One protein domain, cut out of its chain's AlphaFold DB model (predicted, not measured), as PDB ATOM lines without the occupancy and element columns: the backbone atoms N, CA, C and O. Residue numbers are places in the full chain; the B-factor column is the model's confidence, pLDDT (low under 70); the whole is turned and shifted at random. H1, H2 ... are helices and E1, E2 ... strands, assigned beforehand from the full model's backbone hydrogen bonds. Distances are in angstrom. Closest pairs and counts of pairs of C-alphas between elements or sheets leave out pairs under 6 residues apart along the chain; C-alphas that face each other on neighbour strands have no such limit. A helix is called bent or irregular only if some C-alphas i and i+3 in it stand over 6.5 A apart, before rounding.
ATOM      1  N   PRO A  29     -14.833  14.992  73.599       95.44
ATOM      2  CA  PRO A  29     -15.721  13.964  74.143       95.44
ATOM      3  C   PRO A  29     -15.014  12.693  74.655       95.44
ATOM      4  O   PRO A  29     -15.619  11.918  75.394       95.44
ATOM      5  N   PHE A  30     -13.761  12.451  74.260       96.56
ATOM      6  CA  PHE A  30     -12.950  11.306  74.696       96.56
ATOM      7  C   PHE A  30     -12.083  11.628  75.918       96.56
ATOM      8  O   PHE A  30     -11.658  10.712  76.628       96.56
ATOM      9  N   VAL A  31     -11.808  12.913  76.163       96.00
ATOM     10  CA  VAL A  31     -10.926  13.372  77.240       96.00
ATOM     11  C   VAL A  31     -11.495  12.986  78.601       96.00
ATOM     12  O   VAL A  31     -12.673  13.183  78.893       96.00
ATOM     13  N   GLY A  32     -10.630  12.465  79.465       95.38
ATOM     14  CA  GLY A  32     -10.969  12.135  80.841       95.38
ATOM     15  C   GLY A  32     -10.443  10.777  81.276       95.38
ATOM     16  O   GLY A  32      -9.607  10.152  80.626       95.38
ATOM     17  N   SER A  33     -10.932  10.338  82.433       95.50
ATOM     18  CA  SER A  33     -10.668   9.009  82.979       95.50
ATOM     19  C   SER A  33     -11.874   8.109  82.759       95.50
ATOM     20  O   SER A  33     -13.007   8.528  82.982       95.50
ATOM     21  N   TRP A  34     -11.618   6.862  82.386       95.19
ATOM     22  CA  TRP A  34     -12.624   5.857  82.094       95.19
ATOM     23  C   TRP A  34     -12.268   4.541  82.796       95.19
ATOM     24  O   TRP A  34     -11.114   4.111  82.817       95.19
ATOM     25  N   ALA A  35     -13.266   3.894  83.383       92.88
ATOM     26  CA  ALA A  35     -13.148   2.652  84.129       92.88
ATOM     27  C   ALA A  35     -13.719   1.484  83.318       92.88
ATOM     28  O   ALA A  35     -14.857   1.541  82.855       92.88
ATOM     29  N   GLY A  36     -12.933   0.421  83.170       88.06
ATOM     30  CA  GLY A  36     -13.383  -0.888  82.700       88.06
ATOM     31  C   GLY A  36     -13.252  -1.922  83.821       88.06
ATOM     32  O   GLY A  36     -12.602  -1.661  84.830       88.06
ATOM     33  N   MET A  37     -13.821  -3.116  83.640       83.94
ATOM     34  CA  MET A  37     -13.936  -4.141  84.696       83.94
ATOM     35  C   MET A  37     -12.676  -4.332  85.557       83.94
ATOM     36  O   MET A  37     -12.701  -4.245  86.779       83.94
ATOM     37  N   LYS A  38     -11.543  -4.605  84.909       84.50
ATOM     38  CA  LYS A  38     -10.221  -4.701  85.556       84.50
ATOM     39  C   LYS A  38      -9.221  -3.763  84.900       84.50
ATOM     40  O   LYS A  38      -8.018  -3.999  84.966       84.50
ATOM     41  N   GLN A  39      -9.714  -2.720  84.247       88.62
ATOM     42  CA  GLN A  39      -8.941  -1.863  83.360       88.62
ATOM     43  C   GLN A  39      -9.217  -0.397  83.683       88.62
ATOM     44  O   GLN A  39     -10.261  -0.045  84.223       88.62
ATOM     45  N   ALA A  40      -8.268   0.468  83.363       92.06
ATOM     46  CA  ALA A  40      -8.453   1.911  83.455       92.06
ATOM     47  C   ALA A  40      -7.889   2.542  82.192       92.06
ATOM     48  O   ALA A  40      -6.898   2.032  81.678       92.06
ATOM     49  N   LEU A  41      -8.508   3.614  81.720       94.94
ATOM     50  CA  LEU A  41      -8.131   4.351  80.521       94.94
ATOM     51  C   LEU A  41      -8.136   5.841  80.854       94.94
ATOM     52  O   LEU A  41      -9.076   6.335  81.472       94.94
ATOM     53  N   VAL A  42      -7.103   6.558  80.439       97.06
ATOM     54  CA  VAL A  42      -7.021   8.014  80.562       97.06
ATOM     55  C   VAL A  42      -6.639   8.586  79.209       97.06
ATOM     56  O   VAL A  42      -5.728   8.064  78.569       97.06
ATOM     57  N   ILE A  43      -7.335   9.640  78.789       96.81
ATOM     58  CA  ILE A  43      -7.081  10.387  77.553       96.81
ATOM     59  C   ILE A  43      -6.994  11.874  77.907       96.81
ATOM     60  O   ILE A  43      -7.872  12.391  78.604       96.81
ATOM     61  N   ASP A  44      -5.950  12.555  77.441       95.69
ATOM     62  CA  ASP A  44      -5.789  14.007  77.554       95.69
ATOM     63  C   ASP A  44      -6.238  14.756  76.286       95.69
ATOM     64  O   ASP A  44      -6.522  14.153  75.250       95.69
ATOM     65  N   GLY A  45      -6.311  16.090  76.368       93.44
ATOM     66  CA  GLY A  45      -6.742  16.956  75.258       93.44
ATOM     67  C   GLY A  45      -5.816  16.956  74.034       93.44
ATOM     68  O   GLY A  45      -6.220  17.383  72.960       93.44
ATOM     69  N   GLY A  46      -4.597  16.426  74.153       92.88
ATOM     70  CA  GLY A  46      -3.699  16.202  73.019       92.88
ATOM     71  C   GLY A  46      -3.888  14.854  72.336       92.88
ATOM     72  O   GLY A  46      -3.125  14.526  71.431       92.88
ATOM     73  N   GLY A  47      -4.827  14.032  72.811       94.81
ATOM     74  CA  GLY A  47      -5.004  12.658  72.359       94.81
ATOM     75  C   GLY A  47      -3.984  11.676  72.938       94.81
ATOM     76  O   GLY A  47      -4.044  10.495  72.594       94.81
ATOM     77  N   ASN A  48      -3.071  12.096  73.823       96.38
ATOM     78  CA  ASN A  48      -2.218  11.129  74.511       96.38
ATOM     79  C   ASN A  48      -3.045  10.419  75.568       96.38
ATOM     80  O   ASN A  48      -3.932  10.992  76.204       96.38
ATOM     81  N   GLY A  49      -2.726   9.156  75.783       95.69
ATOM     82  CA  GLY A  49      -3.403   8.395  76.801       95.69
ATOM     83  C   GLY A  49      -2.613   7.200  77.261       95.69
ATOM     84  O   GLY A  49      -1.555   6.847  76.734       95.69
ATOM     85  N   HIS A  50      -3.147   6.574  78.293       94.94
ATOM     86  CA  HIS A  50      -2.646   5.308  78.776       94.94
ATOM     87  C   HIS A  50      -3.801   4.445  79.248       94.94
ATOM     88  O   HIS A  50      -4.832   4.948  79.700       94.94
ATOM     89  N   PHE A  51      -3.614   3.135  79.164       92.81
ATOM     90  CA  PHE A  51      -4.518   2.190  79.788       92.81
ATOM     91  C   PHE A  51      -3.758   1.164  80.616       92.81
ATOM     92  O   PHE A  51      -2.615   0.810  80.323       92.81
ATOM     93  N   THR A  52      -4.411   0.680  81.671       92.38
ATOM     94  CA  THR A  52      -3.917  -0.423  82.496       92.38
ATOM     95  C   THR A  52      -4.782  -1.650  82.283       92.38
ATOM     96  O   THR A  52      -6.006  -1.535  82.204       92.38
ATOM     97  N   TYR A  53      -4.164  -2.824  82.227       89.62
ATOM     98  CA  TYR A  53      -4.867  -4.085  82.014       89.62
ATOM     99  C   TYR A  53      -4.175  -5.245  82.746       89.62
ATOM    100  O   TYR A  53      -2.976  -5.171  83.023       89.62
ATOM    101  N   PRO A  54      -4.913  -6.305  83.117       89.31
ATOM    102  CA  PRO A  54      -4.313  -7.517  83.661       89.31
ATOM    103  C   PRO A  54      -3.540  -8.265  82.566       89.31
ATOM    104  O   PRO A  54      -4.106  -8.629  81.536       89.31
ATOM    105  N   ASP A  55      -2.257  -8.524  82.798       88.12
ATOM    106  CA  ASP A  55      -1.394  -9.263  81.878       88.12
ATOM    107  C   ASP A  55      -1.353 -10.746  82.249       88.12
ATOM    108  O   ASP A  55      -0.463 -11.225  82.955       88.12
ATOM    109  N   PHE A  56      -2.360 -11.478  81.777       84.50
ATOM    110  CA  PHE A  56      -2.479 -12.917  82.016       84.50
ATOM    111  C   PHE A  56      -1.346 -13.731  81.369       84.50
ATOM    112  O   PHE A  56      -1.076 -14.844  81.818       84.50
ATOM    113  N   ASN A  57      -0.654 -13.178  80.369       83.88
ATOM    114  CA  ASN A  57       0.473 -13.847  79.718       83.88
ATOM    115  C   ASN A  57       1.740 -13.792  80.576       83.88
ATOM    116  O   ASN A  57       2.531 -14.728  80.542       83.88
ATOM    117  N   ALA A  58       1.914 -12.748  81.393       83.12
ATOM    118  CA  ALA A  58       3.056 -12.648  82.301       83.12
ATOM    119  C   ALA A  58       3.058 -13.713  83.412       83.12
ATOM    120  O   ALA A  58       4.105 -13.976  84.000       83.12
ATOM    121  N   CYS A  59       1.906 -14.316  83.721       83.00
ATOM    122  CA  CYS A  59       1.830 -15.454  84.633       83.00
ATOM    123  C   CYS A  59       0.705 -16.423  84.231       83.00
ATOM    124  O   CYS A  59      -0.399 -16.369  84.793       83.00
ATOM    125  N   PRO A  60       0.982 -17.341  83.289       79.44
ATOM    126  CA  PRO A  60       0.045 -18.383  82.897       79.44
ATOM    127  C   PRO A  60      -0.187 -19.321  84.090       79.44
ATOM    128  O   PRO A  60       0.686 -20.099  84.464       79.44
ATOM    129  N   GLY A  61      -1.352 -19.211  84.732       82.62
ATOM    130  CA  GLY A  61      -1.723 -20.011  85.906       82.62
ATOM    131  C   GLY A  61      -1.772 -19.249  87.233       82.62
ATOM    132  O   GLY A  61      -2.214 -19.817  88.231       82.62
ATOM    133  N   CYS A  62      -1.396 -17.967  87.268       84.25
ATOM    134  CA  CYS A  62      -1.660 -17.148  88.448       84.25
ATOM    135  C   CYS A  62      -3.176 -17.006  88.682       84.25
ATOM    136  O   CYS A  62      -3.933 -16.808  87.724       84.25
ATOM    137  N   PRO A  63      -3.647 -17.023  89.946       86.38
ATOM    138  CA  PRO A  63      -5.022 -16.644  90.239       86.38
ATOM    139  C   PRO A  63      -5.260 -15.189  89.799       86.38
ATOM    140  O   PRO A  63      -4.333 -14.380  89.881       86.38
ATOM    141  N   PRO A  64      -6.490 -14.796  89.410       80.50
ATOM    142  CA  PRO A  64      -6.765 -13.460  88.875       80.50
ATOM    143  C   PRO A  64      -6.311 -12.287  89.758       80.50
ATOM    144  O   PRO A  64      -6.063 -11.205  89.240       80.50
ATOM    145  N   ALA A  65      -6.214 -12.487  91.076       82.88
ATOM    146  CA  ALA A  65      -5.740 -11.482  92.027       82.88
ATOM    147  C   ALA A  65      -4.208 -11.299  92.038       82.88
ATOM    148  O   ALA A  65      -3.728 -10.256  92.464       82.88
ATOM    149  N   ALA A  66      -3.448 -12.298  91.579       84.00
ATOM    150  CA  ALA A  66      -1.985 -12.266  91.507       84.00
ATOM    151  C   ALA A  66      -1.464 -11.881  90.111       84.00
ATOM    152  O   ALA A  66      -0.255 -11.813  89.895       84.00
ATOM    153  N   VAL A  67      -2.364 -11.648  89.152       87.38
ATOM    154  CA  VAL A  67      -1.995 -11.248  87.793       87.38
ATOM    155  C   VAL A  67      -1.417  -9.837  87.823       87.38
ATOM    156  O   VAL A  67      -2.051  -8.894  88.304       87.38
ATOM    157  N   ARG A  68      -0.199  -9.693  87.292       88.31
ATOM    158  CA  ARG A  68       0.470  -8.398  87.156       88.31
ATOM    159  C   ARG A  68      -0.373  -7.470  86.282       88.31
ATOM    160  O   ARG A  68      -0.929  -7.887  85.269       88.31
ATOM    161  N   ARG A  69      -0.432  -6.189  86.649       89.81
ATOM    162  CA  ARG A  69      -0.995  -5.153  85.779       89.81
ATOM    163  C   ARG A  69       0.083  -4.618  84.849       89.81
ATOM    164  O   ARG A  69       1.168  -4.259  85.309       89.81
ATOM    165  N   SER A  70      -0.250  -4.545  83.573       91.81
ATOM    166  CA  SER A  70       0.558  -3.905  82.543       91.81
ATOM    167  C   SER A  70      -0.042  -2.563  82.162       91.81
ATOM    168  O   SER A  70      -1.226  -2.301  82.397       91.81
ATOM    169  N   VAL A  71       0.810  -1.695  81.626       92.56
ATOM    170  CA  VAL A  71       0.468  -0.343  81.205       92.56
ATOM    171  C   VAL A  71       0.887  -0.191  79.755       92.56
ATOM    172  O   VAL A  71       2.017  -0.529  79.408       92.56
ATOM    173  N   ALA A  72      -0.005   0.347  78.934       92.69
ATOM    174  CA  ALA A  72       0.345   0.798  77.599       92.69
ATOM    175  C   ALA A  72       0.059   2.290  77.461       92.69
ATOM    176  O   ALA A  72      -0.943   2.787  77.980       92.69
ATOM    177  N   THR A  73       0.938   2.993  76.755       94.88
ATOM    178  CA  THR A  73       0.768   4.401  76.391       94.88
ATOM    179  C   THR A  73       0.483   4.497  74.906       94.88
ATOM    180  O   THR A  73       1.111   3.805  74.105       94.88
ATOM    181  N   PHE A  74      -0.417   5.381  74.514       94.94
ATOM    182  CA  PHE A  74      -0.808   5.571  73.124       94.94
ATOM    183  C   PHE A  74      -0.982   7.053  72.811       94.94
ATOM    184  O   PHE A  74      -1.054   7.894  73.708       94.94
ATOM    185  N   VAL A  75      -1.077   7.350  71.522       96.12
ATOM    186  CA  VAL A  75      -1.470   8.663  71.021       96.12
ATOM    187  C   VAL A  75      -2.561   8.493  69.973       96.12
ATOM    188  O   VAL A  75      -2.409   7.717  69.028       96.12
ATOM    189  N   LEU A  76      -3.674   9.194  70.162       96.88
ATOM    190  CA  LEU A  76      -4.720   9.392  69.167       96.88
ATOM    191  C   LEU A  76      -4.267  10.507  68.228       96.88
ATOM    192  O   LEU A  76      -3.745  11.527  68.662       96.88
ATOM    193  N   THR A  77      -4.431  10.293  66.932       96.75
ATOM    194  CA  THR A  77      -3.915  11.183  65.885       96.75
ATOM    195  C   THR A  77      -5.014  11.737  64.994       96.75
ATOM    196  O   THR A  77      -4.784  12.693  64.259       96.75
ATOM    197  N   SER A  78      -6.211  11.150  65.034       96.88
ATOM    198  CA  SER A  78      -7.363  11.629  64.274       96.88
ATOM    199  C   SER A  78      -8.667  11.307  64.985       96.88
ATOM    200  O   SER A  78      -8.783  10.277  65.649       96.88
ATOM    201  N   VAL A  79      -9.657  12.174  64.790       97.69
ATOM    202  CA  VAL A  79     -11.043  11.951  65.196       97.69
ATOM    203  C   VAL A  79     -11.928  12.099  63.966       97.69
ATOM    204  O   VAL A  79     -11.813  13.070  63.217       97.69
ATOM    205  N   TRP A  80     -12.809  11.128  63.746       96.44
ATOM    206  CA  TRP A  80     -13.824  11.181  62.706       96.44
ATOM    207  C   TRP A  80     -15.164  10.714  63.268       96.44
ATOM    208  O   TRP A  80     -15.338   9.545  63.616       96.44
ATOM    209  N   GLY A  81     -16.107  11.651  63.382       95.12
ATOM    210  CA  GLY A  81     -17.401  11.399  64.008       95.12
ATOM    211  C   GLY A  81     -17.248  10.983  65.471       95.12
ATOM    212  O   GLY A  81     -16.747  11.743  66.292       95.12
ATOM    213  N   ASP A  82     -17.687   9.769  65.783       96.94
ATOM    214  CA  ASP A  82     -17.654   9.173  67.118       96.94
ATOM    215  C   ASP A  82     -16.415   8.297  67.363       96.94
ATOM    216  O   ASP A  82     -16.344   7.614  68.382       96.94
ATOM    217  N   THR A  83     -15.444   8.290  66.445       98.06
ATOM    218  CA  THR A  83     -14.290   7.390  66.497       98.06
ATOM    219  C   THR A  83     -12.972   8.162  66.451       98.06
ATOM    220  O   THR A  83     -12.698   8.889  65.498       98.06
ATOM    221  N   ALA A  84     -12.125   7.959  67.459       98.06
ATOM    222  CA  ALA A  84     -10.741   8.410  67.493       98.06
ATOM    223  C   ALA A  84      -9.794   7.250  67.154       98.06
ATOM    224  O   ALA A  84      -9.969   6.136  67.647       98.06
ATOM    225  N   ASN A  85      -8.786   7.500  66.323       97.94
ATOM    226  CA  ASN A  85      -7.798   6.505  65.900       97.94
ATOM    227  C   ASN A  85      -6.389   6.972  66.249       97.94
ATOM    228  O   ASN A  85      -6.115   8.172  66.270       97.94
ATOM    229  N   GLY A  86      -5.488   6.026  66.489       96.38
ATOM    230  CA  GLY A  86      -4.129   6.309  66.919       96.38
ATOM    231  C   GLY A  86      -3.214   5.097  66.864       96.38
ATOM    232  O   GLY A  86      -3.529   4.095  66.223       96.38
ATOM    233  N   ASN A  87      -2.099   5.179  67.589       95.12
ATOM    234  CA  ASN A  87      -1.178   4.061  67.775       95.12
ATOM    235  C   ASN A  87      -0.726   3.929  69.229       95.12
ATOM    236  O   ASN A  87      -0.525   4.925  69.929       95.12
ATOM    237  N   ILE A  88      -0.507   2.690  69.660       94.38
ATOM    238  CA  ILE A  88       0.177   2.374  70.910       94.38
ATOM    239  C   ILE A  88       1.677   2.610  70.713       94.38
ATOM    240  O   ILE A  88       2.282   2.108  69.767       94.38
ATOM    241  N   LEU A  89       2.263   3.397  71.614       92.44
ATOM    242  CA  LEU A  89       3.665   3.806  71.596       92.44
ATOM    243  C   LEU A  89       4.538   2.866  72.426       92.44
ATOM    244  O   LEU A  89       5.629   2.491  72.004       92.44
ATOM    245  N   THR A  90       4.064   2.504  73.618       91.38
ATOM    246  CA  THR A  90       4.764   1.587  74.521       91.38
ATOM    247  C   THR A  90       3.765   0.679  75.215       91.38
ATOM    248  O   THR A  90       2.623   1.072  75.445       91.38
ATOM    249  N   ASP A  91       4.199  -0.530  75.557       92.00
ATOM    250  CA  ASP A  91       3.419  -1.491  76.327       92.00
ATOM    251  C   ASP A  91       4.358  -2.329  77.196       92.00
ATOM    252  O   ASP A  91       5.334  -2.896  76.705       92.00
ATOM    253  N   THR A  92       4.083  -2.392  78.499       90.06
ATOM    254  CA  THR A  92       4.892  -3.155  79.458       90.06
ATOM    255  C   THR A  92       4.496  -4.629  79.567       90.06
ATOM    256  O   THR A  92       5.100  -5.352  80.368       90.06
ATOM    257  N   GLY A  93       3.435  -5.054  78.875       84.62
ATOM    258  CA  GLY A  93       2.932  -6.420  78.940       84.62
ATOM    259  C   GLY A  93       3.695  -7.404  78.064       84.62
ATOM    260  O   GLY A  93       4.247  -7.039  77.027       84.62
ATOM    261  N   GLN A  94       3.689  -8.682  78.453       70.94
ATOM    262  CA  GLN A  94       4.379  -9.756  77.724       70.94
ATOM    263  C   GLN A  94       3.806 -10.036  76.321       70.94
ATOM    264  O   GLN A  94       4.387 -10.815  75.574       70.94
ATOM    265  N   GLY A  95       2.700  -9.389  75.940       59.91
ATOM    266  CA  GLY A  95       2.148  -9.420  74.583       59.91
ATOM    267  C   GLY A  95       2.579  -8.267  73.671       59.91
ATOM    268  O   GLY A  95       2.257  -8.332  72.493       59.91
ATOM    269  N   GLY A  96       3.270  -7.241  74.193       57.56
ATOM    270  CA  GLY A  96       3.799  -6.098  73.438       57.56
ATOM    271  C   GLY A  96       2.860  -5.560  72.356       57.56
ATOM    272  O   GLY A  96       3.076  -5.816  71.176       57.56
ATOM    273  N   ASN A  97       1.830  -4.796  72.726       63.47
ATOM    274  CA  ASN A  97       0.841  -4.305  71.765       63.47
ATOM    275  C   ASN A  97       1.301  -3.038  71.050       63.47
ATOM    276  O   ASN A  97       0.633  -2.017  71.121       63.47
ATOM    277  N   ALA A  98       2.429  -3.078  70.346       74.38
ATOM    278  CA  ALA A  98       2.690  -2.044  69.351       74.38
ATOM    279  C   ALA A  98       1.679  -2.219  68.208       74.38
ATOM    280  O   ALA A  98       1.566  -3.303  67.633       74.38
ATOM    281  N   GLY A  99       0.919  -1.174  67.885       86.81
ATOM    282  CA  GLY A  99      -0.083  -1.280  66.831       86.81
ATOM    283  C   GLY A  99      -1.169  -0.212  66.869       86.81
ATOM    284  O   GLY A  99      -1.145   0.677  67.727       86.81
ATOM    285  N   PRO A 100      -2.117  -0.298  65.924       93.50
ATOM    286  CA  PRO A 100      -3.219   0.639  65.833       93.50
ATOM    287  C   PRO A 100      -4.144   0.510  67.041       93.50
ATOM    288  O   PRO A 100      -4.408  -0.588  67.535       93.50
ATOM    289  N   ILE A 101      -4.673   1.648  67.474       95.19
ATOM    290  CA  ILE A 101      -5.722   1.737  68.487       95.19
ATOM    291  C   ILE A 101      -6.893   2.534  67.931       95.19
ATOM    292  O   ILE A 101      -6.699   3.523  67.221       95.19
ATOM    293  N   SER A 102      -8.108   2.122  68.278       96.69
ATOM    294  CA  SER A 102      -9.297   2.939  68.061       96.69
ATOM    295  C   SER A 102     -10.147   3.026  69.321       96.69
ATOM    296  O   SER A 102     -10.294   2.059  70.068       96.69
ATOM    297  N   ALA A 103     -10.694   4.208  69.571       97.19
ATOM    298  CA  ALA A 103     -11.639   4.487  70.636       97.19
ATOM    299  C   ALA A 103     -12.927   4.990  69.989       97.19
ATOM    300  O   ALA A 103     -12.903   5.983  69.267       97.19
ATOM    301  N   ARG A 104     -14.051   4.318  70.236       97.75
ATOM    302  CA  ARG A 104     -15.361   4.741  69.740       97.75
ATOM    303  C   ARG A 104     -16.270   5.142  70.890       97.75
ATOM    304  O   ARG A 104     -16.463   4.359  71.817       97.75
ATOM    305  N   LEU A 105     -16.856   6.329  70.811       96.69
ATOM    306  CA  LEU A 105     -17.880   6.779  71.742       96.69
ATOM    307  C   LEU A 105     -19.214   6.114  71.433       96.69
ATOM    308  O   LEU A 105     -19.705   6.140  70.306       96.69
ATOM    309  N   VAL A 106     -19.818   5.529  72.460       95.31
ATOM    310  CA  VAL A 106     -21.120   4.875  72.371       95.31
ATOM    311  C   VAL A 106     -22.045   5.488  73.422       95.31
ATOM    312  O   VAL A 106     -21.755   5.402  74.617       95.31
ATOM    313  N   PRO A 107     -23.167   6.109  73.021       91.56
ATOM    314  CA  PRO A 107     -24.169   6.578  73.971       91.56
ATOM    315  C   PRO A 107     -24.765   5.408  74.763       91.56
ATOM    316  O   PRO A 107     -25.147   4.397  74.174       91.56
ATOM    317  N   GLN A 108     -24.891   5.552  76.084       89.44
ATOM    318  CA  GLN A 108     -25.639   4.626  76.940       89.44
ATOM    319  C   GLN A 108     -26.610   5.398  77.847       89.44
ATOM    320  O   GLN A 108     -26.382   6.579  78.126       89.44
ATOM    321  N   PRO A 109     -27.668   4.748  78.372       88.00
ATOM    322  CA  PRO A 109     -28.637   5.386  79.274       88.00
ATOM    323  C   PRO A 109     -28.031   5.985  80.553       88.00
ATOM    324  O   PRO A 109     -28.640   6.837  81.189       88.00
ATOM    325  N   PHE A 110     -26.837   5.533  80.937       85.31
ATOM    326  CA  PHE A 110     -26.110   5.951  82.138       85.31
ATOM    327  C   PHE A 110     -24.899   6.856  81.839       85.31
ATOM    328  O   PHE A 110     -24.070   7.084  82.718       85.31
ATOM    329  N   GLY A 111     -24.786   7.368  80.610       88.88
ATOM    330  CA  GLY A 111     -23.680   8.209  80.145       88.88
ATOM    331  C   GLY A 111     -22.914   7.583  78.975       88.88
ATOM    332  O   GLY A 111     -23.126   6.418  78.655       88.88
ATOM    333  N   PRO A 112     -22.041   8.339  78.290       92.19
ATOM    334  CA  PRO A 112     -21.245   7.791  77.199       92.19
ATOM    335  C   PRO A 112     -20.265   6.728  77.705       92.19
ATOM    336  O   PRO A 112     -19.816   6.763  78.856       92.19
ATOM    337  N   THR A 113     -19.904   5.806  76.820       95.12
ATOM    338  CA  THR A 113     -18.837   4.825  77.028       95.12
ATOM    339  C   THR A 113     -17.836   4.886  75.884       95.12
ATOM    340  O   THR A 113     -18.167   5.324  74.783       95.12
ATOM    341  N   ILE A 114     -16.611   4.441  76.143       96.25
ATOM    342  CA  ILE A 114     -15.600   4.196  75.121       96.25
ATOM    343  C   ILE A 114     -15.534   2.696  74.860       96.25
ATOM    344  O   ILE A 114     -15.228   1.910  75.755       96.25
ATOM    345  N   GLN A 115     -15.769   2.302  73.616       95.31
ATOM    346  CA  GLN A 115     -15.375   0.997  73.111       95.31
ATOM    347  C   GLN A 115     -13.959   1.112  72.545       95.31
ATOM    348  O   GLN A 115     -13.744   1.756  71.519       95.31
ATOM    349  N   LEU A 116     -12.993   0.524  73.246       94.19
ATOM    350  CA  LEU A 116     -11.587   0.543  72.863       94.19
ATOM    351  C   LEU A 116     -11.252  -0.726  72.078       94.19
ATOM    352  O   LEU A 116     -11.618  -1.826  72.494       94.19
ATOM    353  N   ASN A 117     -10.515  -0.579  70.982       93.50
ATOM    354  CA  ASN A 117      -9.851  -1.670  70.287       93.50
ATOM    355  C   ASN A 117      -8.336  -1.449  70.357       93.50
ATOM    356  O   ASN A 117      -7.815  -0.556  69.695       93.50
ATOM    357  N   ALA A 118      -7.657  -2.218  71.211       90.06
ATOM    358  CA  ALA A 118      -6.254  -2.031  71.593       90.06
ATOM    359  C   ALA A 118      -5.575  -3.365  71.974       90.06
ATOM    360  O   ALA A 118      -4.822  -3.442  72.945       90.06
ATOM    361  N   GLY A 119      -5.913  -4.457  71.281       84.19
ATOM    362  CA  GLY A 119      -5.420  -5.800  71.614       84.19
ATOM    363  C   GLY A 119      -6.001  -6.333  72.942       84.19
ATOM    364  O   GLY A 119      -7.222  -6.384  73.086       84.19
ATOM    365  N   PRO A 120      -5.191  -6.744  73.937       75.19
ATOM    366  CA  PRO A 120      -5.660  -7.300  75.211       75.19
ATOM    367  C   PRO A 120      -6.362  -6.272  76.105       75.19
ATOM    368  O   PRO A 120      -6.982  -6.646  77.100       75.19
ATOM    369  N   ALA A 121      -6.281  -4.985  75.764       77.69
ATOM    370  CA  ALA A 121      -7.042  -3.934  76.426       77.69
ATOM    371  C   ALA A 121      -8.352  -3.574  75.718       77.69
ATOM    372  O   ALA A 121      -9.035  -2.640  76.146       77.69
ATOM    373  N   SER A 122      -8.717  -4.303  74.659       89.00
ATOM    374  CA  SER A 122     -10.004  -4.122  74.000       89.00
ATOM    375  C   SER A 122     -11.154  -4.392  74.967       89.00
ATOM    376  O   SER A 122     -11.155  -5.388  75.693       89.00
ATOM    377  N   GLY A 123     -12.140  -3.499  74.985       89.88
ATOM    378  CA  GLY A 123     -13.223  -3.559  75.960       89.88
ATOM    379  C   GLY A 123     -14.080  -2.301  75.995       89.88
ATOM    380  O   GLY A 123     -13.889  -1.372  75.211       89.88
ATOM    381  N   VAL A 124     -15.042  -2.294  76.916       93.00
ATOM    382  CA  VAL A 124     -15.904  -1.140  77.190       93.00
ATOM    383  C   VAL A 124     -15.406  -0.442  78.451       93.00
ATOM    384  O   VAL A 124     -15.218  -1.073  79.490       93.00
ATOM    385  N   TYR A 125     -15.225   0.867  78.343       93.88
ATOM    386  CA  TYR A 125     -14.794   1.754  79.409       93.88
ATOM    387  C   TYR A 125     -15.866   2.808  79.643       93.88
ATOM    388  O   TYR A 125     -16.426   3.369  78.705       93.88
ATOM    389  N   CYS A 126     -16.151   3.098  80.901       94.12
ATOM    390  CA  CYS A 126     -17.237   3.982  81.294       94.12
ATOM    391  C   CYS A 126     -16.724   5.138  82.119       94.12
ATOM    392  O   CYS A 126     -15.660   5.055  82.725       94.12
ATOM    393  N   THR A 127     -17.487   6.221  82.179       91.12
ATOM    394  CA  THR A 127     -17.157   7.293  83.116       91.12
ATOM    395  C   THR A 127     -17.123   6.739  84.551       91.12
ATOM    396  O   THR A 127     -17.833   5.776  84.855       91.12
ATOM    397  N   PRO A 128     -16.341   7.327  85.476       84.56
ATOM    398  CA  PRO A 128     -16.243   6.822  86.845       84.56
ATOM    399  C   PRO A 128     -17.602   6.762  87.557       84.56
ATOM    400  O   PRO A 128     -17.859   5.845  88.331       84.56
ATOM    401  N   ALA A 129     -18.506   7.694  87.238       83.94
ATOM    402  CA  ALA A 129     -19.877   7.699  87.746       83.94
ATOM    403  C   ALA A 129     -20.714   6.503  87.245       83.94
ATOM    404  O   ALA A 129     -21.612   6.044  87.947       83.94
ATOM    405  N   ALA A 130     -20.404   5.983  86.055       84.75
ATOM    406  CA  ALA A 130     -21.106   4.878  85.409       84.75
ATOM    407  C   ALA A 130     -20.418   3.511  85.570       84.75
ATOM    408  O   ALA A 130     -20.970   2.514  85.111       84.75
ATOM    409  N   ALA A 131     -19.252   3.435  86.224       82.50
ATOM    410  CA  ALA A 131     -18.431   2.221  86.318       82.50
ATOM    411  C   ALA A 131     -19.231   0.973  86.751       82.50
ATOM    412  O   ALA A 131     -19.184  -0.058  86.079       82.50
ATOM    413  N   LYS A 132     -20.088   1.123  87.774       81.25
ATOM    414  CA  LYS A 132     -20.952   0.047  88.297       81.25
ATOM    415  C   LYS A 132     -21.880  -0.570  87.245       81.25
ATOM    416  O   LYS A 132     -22.244  -1.735  87.355       81.25
ATOM    417  N   ASN A 133     -22.273   0.203  86.232       79.25
ATOM    418  CA  ASN A 133     -23.191  -0.231  85.173       79.25
ATOM    419  C   ASN A 133     -22.467  -0.918  84.007       79.25
ATOM    420  O   ASN A 133     -23.114  -1.470  83.121       79.25
ATOM    421  N   CYS A 134     -21.135  -0.909  84.014       71.81
ATOM    422  CA  CYS A 134     -20.291  -1.452  82.952       71.81
ATOM    423  C   CYS A 134     -19.516  -2.698  83.376       71.81
ATOM    424  O   CYS A 134     -18.562  -3.104  82.713       71.81
TER     425      CYS A 134
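AT A GLANCE: This is residues 29 to 134 of the 136 residues of an uncharacterized protein of Mycobacterium conspicuum (UniProt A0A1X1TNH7). Look for one long sheet, E1 to E8, that curls like part of a barrel and folds back on itself into a flattened, nearly closed barrel: E1, E2 and E3 make one wall, E5 to E8 face them, and the long bent strand E4 is the hinge. The two edge strands, E1 and E8, come near each other, and the short helix H1 lies over both; the long link of residues 55 to 68 lies far out at one end. The printed part has 106 residues, with eight named strands followed by one named helix, and is mostly strand. The sheet's order is E1 - E2 - E3 - E4 - E5 - E6 - E7 - E8, all antiparallel. The whole is compact, with a radius of gyration of the C-alphas of 13.5 A, and its outline of 40 by 30 by 16 A is only just flat.

HOW THE PARTS SIT: Begin with E4, residues 69 to 80, which bends by 69 degrees at residue 77. On one side is E3, residues 48 to 54, where N 51 and O 72 are 2.9 A apart, within hydrogen-bond range. Next come E2, residues 39 to 43, with N 42 and O 50 at 2.9 A, and the edge strand E1, residues 32 to 36, with N 34 and O 41 at 2.8 A. On the other side of E4 is E5, residues 83 to 91, which bends by 51 degrees at residue 87; N 85 and O 78 are 2.9 A apart. Then find E6, residues 99 to 106, with N 86 and O 101 at 2.9 A; E7, residues 113 to 117, with N 104 and O 115 at 2.9 A; and the edge strand E8, residues 123 to 126, with N 114 and O 125 at 2.8 A. The strands form a meander, each the antiparallel neighbour of the one before. The sheet is a folded sheet, one sheet bent back on itself into two leaves, with 52 pairs of C-alphas within 11 A between them. Across the fold, the closest C-alphas of E1 and E8 are those of Gly 36 and Tyr 125, 4.4 A apart. H1, residues 128 to 134, is on the sheet at a height of 7.7 A, over E8 and, only just, over E1, on which 3 of its C-alphas fall. Its closest C-alpha pair with E1 is Ala 131 and Ala 35, 5.7 A. H1 is irregular: C-alphas 129 and 132 are 7.7 A apart, and 0 of 3 O i to N i+4 pairs but 3 of 4 O i to N i+3 pairs are within range.

IN THESE COORDINATES: Find C-alpha 32 at (-10.969, 12.135, 80.841), where E1 begins. E4 starts at C-alpha 69, (-0.995, -5.153, 85.779), and runs 31.0 A; E6 is 22.6 A, E5 22.1 A and E3 20.9 A long. H1 ends at C-alpha 134, (-20.291, -1.452, 82.952).

THE WHOLE: The C-alphas farthest apart are those of Gly 61 and Gly 81, 41.4 A. The printed part has no cut, and the link from E3 to E4 is long, with 14 residues. The mean pLDDT of the printed part is 89.6; look at residues 95 to 97 for values under 70.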